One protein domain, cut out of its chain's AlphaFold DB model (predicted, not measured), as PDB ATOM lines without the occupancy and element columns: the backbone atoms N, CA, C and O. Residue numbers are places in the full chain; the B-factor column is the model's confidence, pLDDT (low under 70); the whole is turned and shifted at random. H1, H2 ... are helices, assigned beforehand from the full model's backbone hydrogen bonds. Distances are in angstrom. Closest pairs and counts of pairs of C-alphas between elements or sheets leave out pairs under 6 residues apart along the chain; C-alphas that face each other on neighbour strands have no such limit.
ATOM      1  N   LEU A 420      22.701 -27.192  16.572       89.75
ATOM      2  CA  LEU A 420      24.160 -27.285  16.656       89.75
ATOM      3  C   LEU A 420      24.856 -26.316  15.684       89.75
ATOM      4  O   LEU A 420      25.864 -25.726  16.044       89.75
ATOM      5  N   ALA A 421      24.303 -26.116  14.482       89.50
ATOM      6  CA  ALA A 421      24.824 -25.138  13.530       89.50
ATOM      7  C   ALA A 421      24.571 -23.700  14.005       89.50
ATOM      8  O   ALA A 421      25.430 -22.843  13.835       89.50
ATOM      9  N   GLU A 422      23.420 -23.442  14.634       91.81
ATOM     10  CA  GLU A 422      23.140 -22.145  15.255       91.81
ATOM     11  C   GLU A 422      24.146 -21.831  16.373       91.81
ATOM     12  O   GLU A 422      24.690 -20.731  16.409       91.81
ATOM     13  N   GLN A 423      24.442 -22.804  17.243       93.38
ATOM     14  CA  GLN A 423      25.418 -22.625  18.319       93.38
ATOM     15  C   GLN A 423      26.831 -22.393  17.774       93.38
ATOM     16  O   GLN A 423      27.446 -21.397  18.131       93.38
ATOM     17  N   SER A 424      27.311 -23.225  16.842       91.88
ATOM     18  CA  SER A 424      28.635 -23.017  16.238       91.88
ATOM     19  C   SER A 424      28.752 -21.669  15.519       91.88
ATOM     20  O   SER A 424      29.827 -21.082  15.493       91.88
ATOM     21  N   MET A 425      27.658 -21.148  14.952       93.44
ATOM     22  CA  MET A 425      27.649 -19.802  14.377       93.44
ATOM     23  C   MET A 425      27.754 -18.714  15.454       93.44
ATOM     24  O   MET A 425      28.485 -17.747  15.255       93.44
ATOM     25  N   LYS A 426      27.060 -18.861  16.590       94.62
ATOM     26  CA  LYS A 426      27.191 -17.935  17.729       94.62
ATOM     27  C   LYS A 426      28.622 -17.906  18.259       94.62
ATOM     28  O   LYS A 426      29.158 -16.820  18.433       94.62
ATOM     29  N   ASP A 427      29.246 -19.072  18.405       93.31
ATOM     30  CA  ASP A 427      30.626 -19.193  18.880       93.31
ATOM     31  C   ASP A 427      31.611 -18.508  17.904       93.31
ATOM     32  O   ASP A 427      32.514 -17.788  18.326       93.31
ATOM     33  N   ILE A 428      31.403 -18.641  16.585       93.62
ATOM     34  CA  ILE A 428      32.184 -17.899  15.574       93.62
ATOM     35  C   ILE A 428      31.965 -16.389  15.697       93.62
ATOM     36  O   ILE A 428      32.932 -15.632  15.640       93.62
ATOM     37  N   ILE A 429      30.714 -15.939  15.835       94.38
ATOM     38  CA  ILE A 429      30.392 -14.511  15.973       94.38
ATOM     39  C   ILE A 429      31.071 -13.932  17.214       94.38
ATOM     40  O   ILE A 429      31.635 -12.847  17.129       94.38
ATOM     41  N   GLU A 430      31.061 -14.651  18.336       93.38
ATOM     42  CA  GLU A 430      31.729 -14.233  19.569       93.38
ATOM     43  C   GLU A 430      33.248 -14.143  19.375       93.38
ATOM     44  O   GLU A 430      33.838 -13.097  19.647       93.38
ATOM     45  N   LYS A 431      33.871 -15.176  18.792       92.88
ATOM     46  CA  LYS A 431      35.315 -15.203  18.494       92.88
ATOM     47  C   LYS A 431      35.775 -14.121  17.515       92.88
ATOM     48  O   LYS A 431      36.930 -13.706  17.558       92.88
ATOM     49  N   LEU A 432      34.906 -13.696  16.599       92.19
ATOM     50  CA  LEU A 432      35.202 -12.660  15.603       92.19
ATOM     51  C   LEU A 432      34.638 -11.287  15.973       92.19
ATOM     52  O   LEU A 432      34.760 -10.349  15.181       92.19
ATOM     53  N   SER A 433      34.007 -11.161  17.139       90.44
ATOM     54  CA  SER A 433      33.484  -9.886  17.603       90.44
ATOM     55  C   SER A 433      34.635  -8.932  17.917       90.44
ATOM     56  O   SER A 433      35.680  -9.316  18.440       90.44
ATOM     57  N   PHE A 434      34.461  -7.671  17.541       88.88
ATOM     58  CA  PHE A 434      35.408  -6.609  17.835       88.88
ATOM     59  C   PHE A 434      34.656  -5.295  17.999       88.88
ATOM     60  O   PHE A 434      33.576  -5.106  17.427       88.88
ATOM     61  N   GLN A 444      41.758   2.855   0.920       83.06
ATOM     62  CA  GLN A 444      43.113   2.633   0.408       83.06
ATOM     63  C   GLN A 444      43.411   3.400  -0.889       83.06
ATOM     64  O   GLN A 444      44.540   3.834  -1.113       83.06
ATOM     65  N   ILE A 445      42.413   3.578  -1.763       84.19
ATOM     66  CA  ILE A 445      42.584   4.333  -3.015       84.19
ATOM     67  C   ILE A 445      42.808   5.808  -2.698       84.19
ATOM     68  O   ILE A 445      43.680   6.446  -3.293       84.19
ATOM     69  N   TYR A 446      42.015   6.350  -1.773       85.31
ATOM     70  CA  TYR A 446      42.176   7.718  -1.305       85.31
ATOM     71  C   TYR A 446      43.536   7.903  -0.627       85.31
ATOM     72  O   TYR A 446      44.265   8.807  -1.013       85.31
ATOM     73  N   GLU A 447      43.923   7.005   0.280       84.25
ATOM     74  CA  GLU A 447      45.192   7.076   1.009       84.25
ATOM     75  C   GLU A 447      46.404   7.036   0.070       84.25
ATOM     76  O   GLU A 447      47.308   7.861   0.190       84.25
ATOM     77  N   LYS A 448      46.411   6.140  -0.927       86.00
ATOM     78  CA  LYS A 448      47.481   6.089  -1.939       86.00
ATOM     79  C   LYS A 448      47.590   7.404  -2.716       86.00
ATOM     80  O   LYS A 448      48.696   7.888  -2.949       86.00
ATOM     81  N   LYS A 449      46.456   7.992  -3.111       87.00
ATOM     82  CA  LYS A 449      46.427   9.281  -3.823       87.00
ATOM     83  C   LYS A 449      46.845  10.444  -2.923       87.00
ATOM     84  O   LYS A 449      47.588  11.308  -3.377       87.00
ATOM     85  N   GLU A 450      46.383  10.467  -1.678       87.50
ATOM     86  CA  GLU A 450      46.772  11.449  -0.668       87.50
ATOM     87  C   GLU A 450      48.283  11.402  -0.435       87.50
ATOM     88  O   GLU A 450      48.938  12.427  -0.602       87.50
ATOM     89  N   LYS A 451      48.844  10.220  -0.146       87.62
ATOM     90  CA  LYS A 451      50.289  10.022   0.043       87.62
ATOM     91  C   LYS A 451      51.087  10.487  -1.172       87.62
ATOM     92  O   LYS A 451      52.069  11.199  -1.007       87.62
ATOM     93  N   TYR A 452      50.642  10.149  -2.383       89.06
ATOM     94  CA  TYR A 452      51.292  10.614  -3.609       89.06
ATOM     95  C   TYR A 452      51.291  12.145  -3.720       89.06
ATOM     96  O   TYR A 452      52.332  12.747  -3.952       89.06
ATOM     97  N   ILE A 453      50.145  12.802  -3.512       88.31
ATOM     98  CA  ILE A 453      50.066  14.270  -3.574       88.31
ATOM     99  C   ILE A 453      50.920  14.911  -2.483       88.31
ATOM    100  O   ILE A 453      51.624  15.878  -2.763       88.31
ATOM    101  N   LYS A 454      50.880  14.375  -1.257       89.25
ATOM    102  CA  LYS A 454      51.718  14.830  -0.146       89.25
ATOM    103  C   LYS A 454      53.195  14.715  -0.497       89.25
ATOM    104  O   LYS A 454      53.906  15.696  -0.339       89.25
ATOM    105  N   SER A 455      53.637  13.594  -1.064       89.94
ATOM    106  CA  SER A 455      55.035  13.430  -1.470       89.94
ATOM    107  C   SER A 455      55.441  14.447  -2.543       89.94
ATOM    108  O   SER A 455      56.517  15.020  -2.458       89.94
ATOM    109  N   GLN A 456      54.566  14.754  -3.509       89.38
ATOM    110  CA  GLN A 456      54.844  15.794  -4.507       89.38
ATOM    111  C   GLN A 456      54.904  17.199  -3.885       89.38
ATOM    112  O   GLN A 456      55.768  17.988  -4.248       89.38
ATOM    113  N   LEU A 457      54.009  17.520  -2.943       87.00
ATOM    114  CA  LEU A 457      54.004  18.810  -2.236       87.00
ATOM    115  C   LEU A 457      55.208  18.973  -1.304       87.00
ATOM    116  O   LEU A 457      55.694  20.085  -1.110       87.00
ATOM    117  N   LEU A 458      55.652  17.872  -0.702       89.00
ATOM    118  CA  LEU A 458      56.761  17.843   0.240       89.00
ATOM    119  C   LEU A 458      58.106  17.536  -0.439       89.00
ATOM    120  O   LEU A 458      59.135  17.602   0.224       89.00
ATOM    121  N   GLU A 459      58.119  17.292  -1.751       88.56
ATOM    122  CA  GLU A 459      59.312  16.903  -2.523       88.56
ATOM    123  C   GLU A 459      60.003  15.655  -1.938       88.56
ATOM    124  O   GLU A 459      61.225  15.567  -1.871       88.56
ATOM    125  N   GLU A 460      59.195  14.692  -1.493       87.56
ATOM    126  CA  GLU A 460      59.628  13.423  -0.908       87.56
ATOM    127  C   GLU A 460      59.477  12.277  -1.917       87.56
ATOM    128  O   GLU A 460      58.528  12.234  -2.717       87.56
ATOM    129  N   ASP A 461      60.388  11.304  -1.838       83.31
ATOM    130  CA  ASP A 461      60.327  10.094  -2.652       83.31
ATOM    131  C   ASP A 461      59.063   9.291  -2.331       83.31
ATOM    132  O   ASP A 461      58.811   8.877  -1.196       83.31
ATOM    133  N   PHE A 462      58.244   9.042  -3.355       79.94
ATOM    134  CA  PHE A 462      57.043   8.232  -3.198       79.94
ATOM    135  C   PHE A 462      57.403   6.747  -3.183       79.94
ATOM    136  O   PHE A 462      57.608   6.127  -4.230       79.94
ATOM    137  N   VAL A 463      57.424   6.150  -1.995       73.88
ATOM    138  CA  VAL A 463      57.542   4.698  -1.849       73.88
ATOM    139  C   VAL A 463      56.142   4.090  -1.860       73.88
ATOM    140  O   VAL A 463      55.305   4.385  -1.011       73.88
ATOM    141  N   VAL A 464      55.863   3.228  -2.842       67.12
ATOM    142  CA  VAL A 464      54.614   2.457  -2.866       67.12
ATOM    143  C   VAL A 464      54.654   1.454  -1.715       67.12
ATOM    144  O   VAL A 464      55.408   0.481  -1.774       67.12
ATOM    145  N   ASP A 465      53.827   1.673  -0.693       62.34
ATOM    146  CA  ASP A 465      53.679   0.758   0.441       62.34
ATOM    147  C   ASP A 465      53.183  -0.622  -0.026       62.34
ATOM    148  O   ASP A 465      51.985  -0.895  -0.106       62.34
ATOM    149  N   LYS A 466      54.121  -1.538  -0.298       60.97
ATOM    150  CA  LYS A 466      53.847  -2.981  -0.452       60.97
ATOM    151  C   LYS A 466      53.526  -3.662   0.890       60.97
ATOM    152  O   LYS A 466      53.216  -4.848   0.920       60.97
ATOM    153  N   GLN A 467      53.629  -2.940   2.009       55.91
ATOM    154  CA  GLN A 467      53.426  -3.479   3.358       55.91
ATOM    155  C   GLN A 467      51.951  -3.791   3.663       55.91
ATOM    156  O   GLN A 467      51.674  -4.809   4.296       55.91
ATOM    157  N   MET A 468      51.001  -3.011   3.130       57.06
ATOM    158  CA  MET A 468      49.568  -3.186   3.420       57.06
ATOM    159  C   MET A 468      48.985  -4.521   2.925       57.06
ATOM    160  O   MET A 468      48.128  -5.106   3.584       57.06
ATOM    161  N   GLU A 469      49.456  -5.045   1.788       60.44
ATOM    162  CA  GLU A 469      48.990  -6.340   1.259       60.44
ATOM    163  C   GLU A 469      49.446  -7.520   2.140       60.44
ATOM    164  O   GLU A 469      48.737  -8.520   2.269       60.44
ATOM    165  N   ASN A 470      50.591  -7.385   2.815       58.47
ATOM    166  CA  ASN A 470      51.131  -8.427   3.688       58.47
ATOM    167  C   ASN A 470      50.422  -8.509   5.049       58.47
ATOM    168  O   ASN A 470      50.355  -9.591   5.634       58.47
ATOM    169  N   GLU A 471      49.887  -7.403   5.570       66.19
ATOM    170  CA  GLU A 471      49.156  -7.393   6.847       66.19
ATOM    171  C   GLU A 471      47.765  -8.022   6.732       66.19
ATOM    172  O   GLU A 471      47.368  -8.797   7.608       66.19
ATOM    173  N   ALA A 472      47.062  -7.781   5.622       66.75
ATOM    174  CA  ALA A 472      45.780  -8.427   5.341       66.75
ATOM    175  C   ALA A 472      45.926  -9.960   5.268       66.75
ATOM    176  O   ALA A 472      45.146 -10.696   5.873       66.75
ATOM    177  N   LEU A 473      46.981 -10.448   4.603       69.00
ATOM    178  CA  LEU A 473      47.253 -11.882   4.477       69.00
ATOM    179  C   LEU A 473      47.616 -12.536   5.822       69.00
ATOM    180  O   LEU A 473      47.196 -13.659   6.103       69.00
ATOM    181  N   LYS A 474      48.380 -11.838   6.675       72.38
ATOM    182  CA  LYS A 474      48.696 -12.301   8.039       72.38
ATOM    183  C   LYS A 474      47.451 -12.355   8.924       72.38
ATOM    184  O   LYS A 474      47.302 -13.298   9.694       72.38
ATOM    185  N   SER A 475      46.564 -11.371   8.794       75.88
ATOM    186  CA  SER A 475      45.316 -11.300   9.560       75.88
ATOM    187  C   SER A 475      44.346 -12.414   9.162       75.88
ATOM    188  O   SER A 475      43.794 -13.069  10.038       75.88
ATOM    189  N   SER A 476      44.231 -12.715   7.862       79.69
ATOM    190  CA  SER A 476      43.418 -13.834   7.361       79.69
ATOM    191  C   SER A 476      43.836 -15.172   7.972       79.69
ATOM    192  O   SER A 476      42.990 -15.899   8.474       79.69
ATOM    193  N   LYS A 477      45.141 -15.475   8.002       84.19
ATOM    194  CA  LYS A 477      45.641 -16.738   8.578       84.19
ATOM    195  C   LYS A 477      45.321 -16.877  10.067       84.19
ATOM    196  O   LYS A 477      44.966 -17.960  10.512       84.19
ATOM    197  N   ARG A 478      45.421 -15.781  10.825       84.50
ATOM    198  CA  ARG A 478      45.076 -15.766  12.256       84.50
ATOM    199  C   ARG A 478      43.583 -15.985  12.484       84.50
ATOM    200  O   ARG A 478      43.223 -16.721  13.392       84.50
ATOM    201  N   ILE A 479      42.734 -15.366  11.661       87.94
ATOM    202  CA  ILE A 479      41.278 -15.567  11.702       87.94
ATOM    203  C   ILE A 479      40.954 -17.042  11.456       87.94
ATOM    204  O   ILE A 479      40.255 -17.640  12.268       87.94
ATOM    205  N   ASP A 480      41.520 -17.635  10.399       87.94
ATOM    206  CA  ASP A 480      41.293 -19.040  10.036       87.94
ATOM    207  C   ASP A 480      41.700 -20.002  11.161       87.94
ATOM    208  O   ASP A 480      40.986 -20.962  11.448       87.94
ATOM    209  N   GLU A 481      42.830 -19.741  11.824       89.38
ATOM    210  CA  GLU A 481      43.277 -20.511  12.990       89.38
ATOM    211  C   GLU A 481      42.314 -20.368  14.179       89.38
ATOM    212  O   GLU A 481      42.066 -21.344  14.886       89.38
ATOM    213  N   HIS A 482      41.740 -19.181  14.381       87.56
ATOM    214  CA  HIS A 482      40.902 -18.874  15.540       87.56
ATOM    215  C   HIS A 482      39.507 -19.521  15.485       87.56
ATOM    216  O   HIS A 482      38.971 -19.920  16.522       87.56
ATOM    217  N   ILE A 483      38.938 -19.672  14.283       92.38
ATOM    218  CA  ILE A 483      37.574 -20.201  14.057       92.38
ATOM    219  C   ILE A 483      37.547 -21.631  13.507       92.38
ATOM    220  O   ILE A 483      36.504 -22.113  13.048       92.38
ATOM    221  N   LYS A 484      38.704 -22.297  13.462       92.25
ATOM    222  CA  LYS A 484      38.884 -23.566  12.750       92.25
ATOM    223  C   LYS A 484      37.910 -24.649  13.217       92.25
ATOM    224  O   LYS A 484      37.272 -25.294  12.386       92.25
ATOM    225  N   GLU A 485      37.787 -24.837  14.527       89.31
ATOM    226  CA  GLU A 485      36.995 -25.915  15.131       89.31
ATOM    227  C   GLU A 485      35.502 -25.768  14.810       89.31
ATOM    228  O   GLU A 485      34.868 -26.698  14.306       89.31
ATOM    229  N   GLU A 486      34.944 -24.572  14.992       90.50
ATOM    230  CA  GLU A 486      33.541 -24.281  14.693       90.50
ATOM    231  C   GLU A 486      33.256 -24.371  13.188       90.50
ATOM    232  O   GLU A 486      32.210 -24.872  12.760       90.50
ATOM    233  N   THR A 487      34.216 -23.939  12.366       89.25
ATOM    234  CA  THR A 487      34.117 -24.017  10.904       89.25
ATOM    235  C   THR A 487      34.104 -25.470  10.421       89.25
ATOM    236  O   THR A 487      33.377 -25.809   9.482       89.25
ATOM    237  N   GLU A 488      34.863 -26.363  11.058       91.12
ATOM    238  CA  GLU A 488      34.823 -27.802  10.779       91.12
ATOM    239  C   GLU A 488      33.466 -28.422  11.160       91.12
ATOM    240  O   GLU A 488      32.912 -29.208  10.380       91.12
ATOM    241  N   VAL A 489      32.879 -28.027  12.297       87.75
ATOM    242  CA  VAL A 489      31.533 -28.467  12.716       87.75
ATOM    243  C   VAL A 489      30.473 -28.045  11.694       87.75
ATOM    244  O   VAL A 489      29.718 -28.897  11.210       87.75
ATOM    245  N   LEU A 490      30.450 -26.770  11.288       88.75
ATOM    246  CA  LEU A 490      29.510 -26.266  10.279       88.75
ATOM    247  C   LEU A 490      29.679 -26.983   8.934       88.75
ATOM    248  O   LEU A 490      28.698 -27.441   8.340       88.75
ATOM    249  N   ASN A 491      30.921 -27.151   8.471       89.94
ATOM    250  CA  ASN A 491      31.211 -27.864   7.228       89.94
ATOM    251  C   ASN A 491      30.682 -29.301   7.252       89.94
ATOM    252  O   ASN A 491      30.106 -29.765   6.267       89.94
ATOM    253  N   ASN A 492      30.850 -30.009   8.367       87.88
ATOM    254  CA  ASN A 492      30.369 -31.378   8.516       87.88
ATOM    255  C   ASN A 492      28.837 -31.469   8.527       87.88
ATOM    256  O   ASN A 492      28.282 -32.428   7.982       87.88
ATOM    257  N   LEU A 493      28.151 -30.481   9.106       84.19
ATOM    258  CA  LEU A 493      26.689 -30.425   9.151       84.19
ATOM    259  C   LEU A 493      26.085 -30.135   7.770       84.19
ATOM    260  O   LEU A 493      25.188 -30.858   7.332       84.19
ATOM    261  N   PHE A 494      26.620 -29.157   7.036       82.06
ATOM    262  CA  PHE A 494      26.070 -28.766   5.733       82.06
ATOM    263  C   PHE A 494      26.516 -29.673   4.570       82.06
ATOM    264  O   PHE A 494      25.718 -29.934   3.667       82.06
ATOM    265  N   LYS A 495      27.728 -30.257   4.599       79.88
ATOM    266  CA  LYS A 495      28.177 -31.229   3.571       79.88
ATOM    267  C   LYS A 495      27.450 -32.576   3.646       79.88
ATOM    268  O   LYS A 495      27.365 -33.283   2.642       79.88
ATOM    269  N   LYS A 496      26.915 -32.960   4.812       60.91
ATOM    270  CA  LYS A 496      26.089 -34.175   4.955       60.91
ATOM    271  C   LYS A 496      24.673 -33.999   4.389       60.91
ATOM    272  O   LYS A 496      24.078 -34.988   3.968       60.91
ATOM    273  N   GLY A 497      24.153 -32.769   4.326       54.53
ATOM    274  CA  GLY A 497      22.823 -32.463   3.782       54.53
ATOM    275  C   GLY A 497      22.738 -32.518   2.251       54.53
ATOM    276  O   GLY A 497      21.745 -32.994   1.706       54.53
TER     277      GLY A 497
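AT A GLANCE: This is residues 420 to 434 and 444 to 497 of the 502 residues of the protein "uncharacterized protein LOC108742214" of Agrilus planipennis (UniProt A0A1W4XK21). This is a thin, open rod of helices: H1 and H4 lie side by side at one end, H3 makes the long middle, and H2 is at the other end, touching no helix. The printed part has 69 residues with four named helices, H1 to H4 in order, and no named strand: all helix. It is extended, radius of gyration of the C-alphas 20.2 A, spanning 60 by 19 by 18 A.

HOW THE PARTS SIT: Start at H1, residues 420 to 431, which touches H4, residues 484 to 497, at a shallow tilt of 27 degrees, opposite ways; their closest C-alphas, of Ser 424 and Glu 486, are 5.3 A apart. H2, residues 444 to 458, is apart from H1, H4 and H3, residues 467 to 482. H3 meets H4 only through their link. Every O i to N i+4 pair is within hydrogen-bond range in H1 and H2, 11 of 12 in H3 and 9 of 10 in H4.

IN THESE COORDINATES: Find C-alpha 420 at (24.160, -27.285, 16.656), where H1 begins its 16.5 A. H2 runs 20.4 A, H3 23.3 A, and H4 20.4 A to C-alpha 497 at (22.823, -32.463, 3.782).

THE WHOLE: Residues 435 to 443 are not printed, a gap of 21.2 A between C-alphas 434 and 444. Residues 464 to 473 and 496 to 497 are under pLDDT 70.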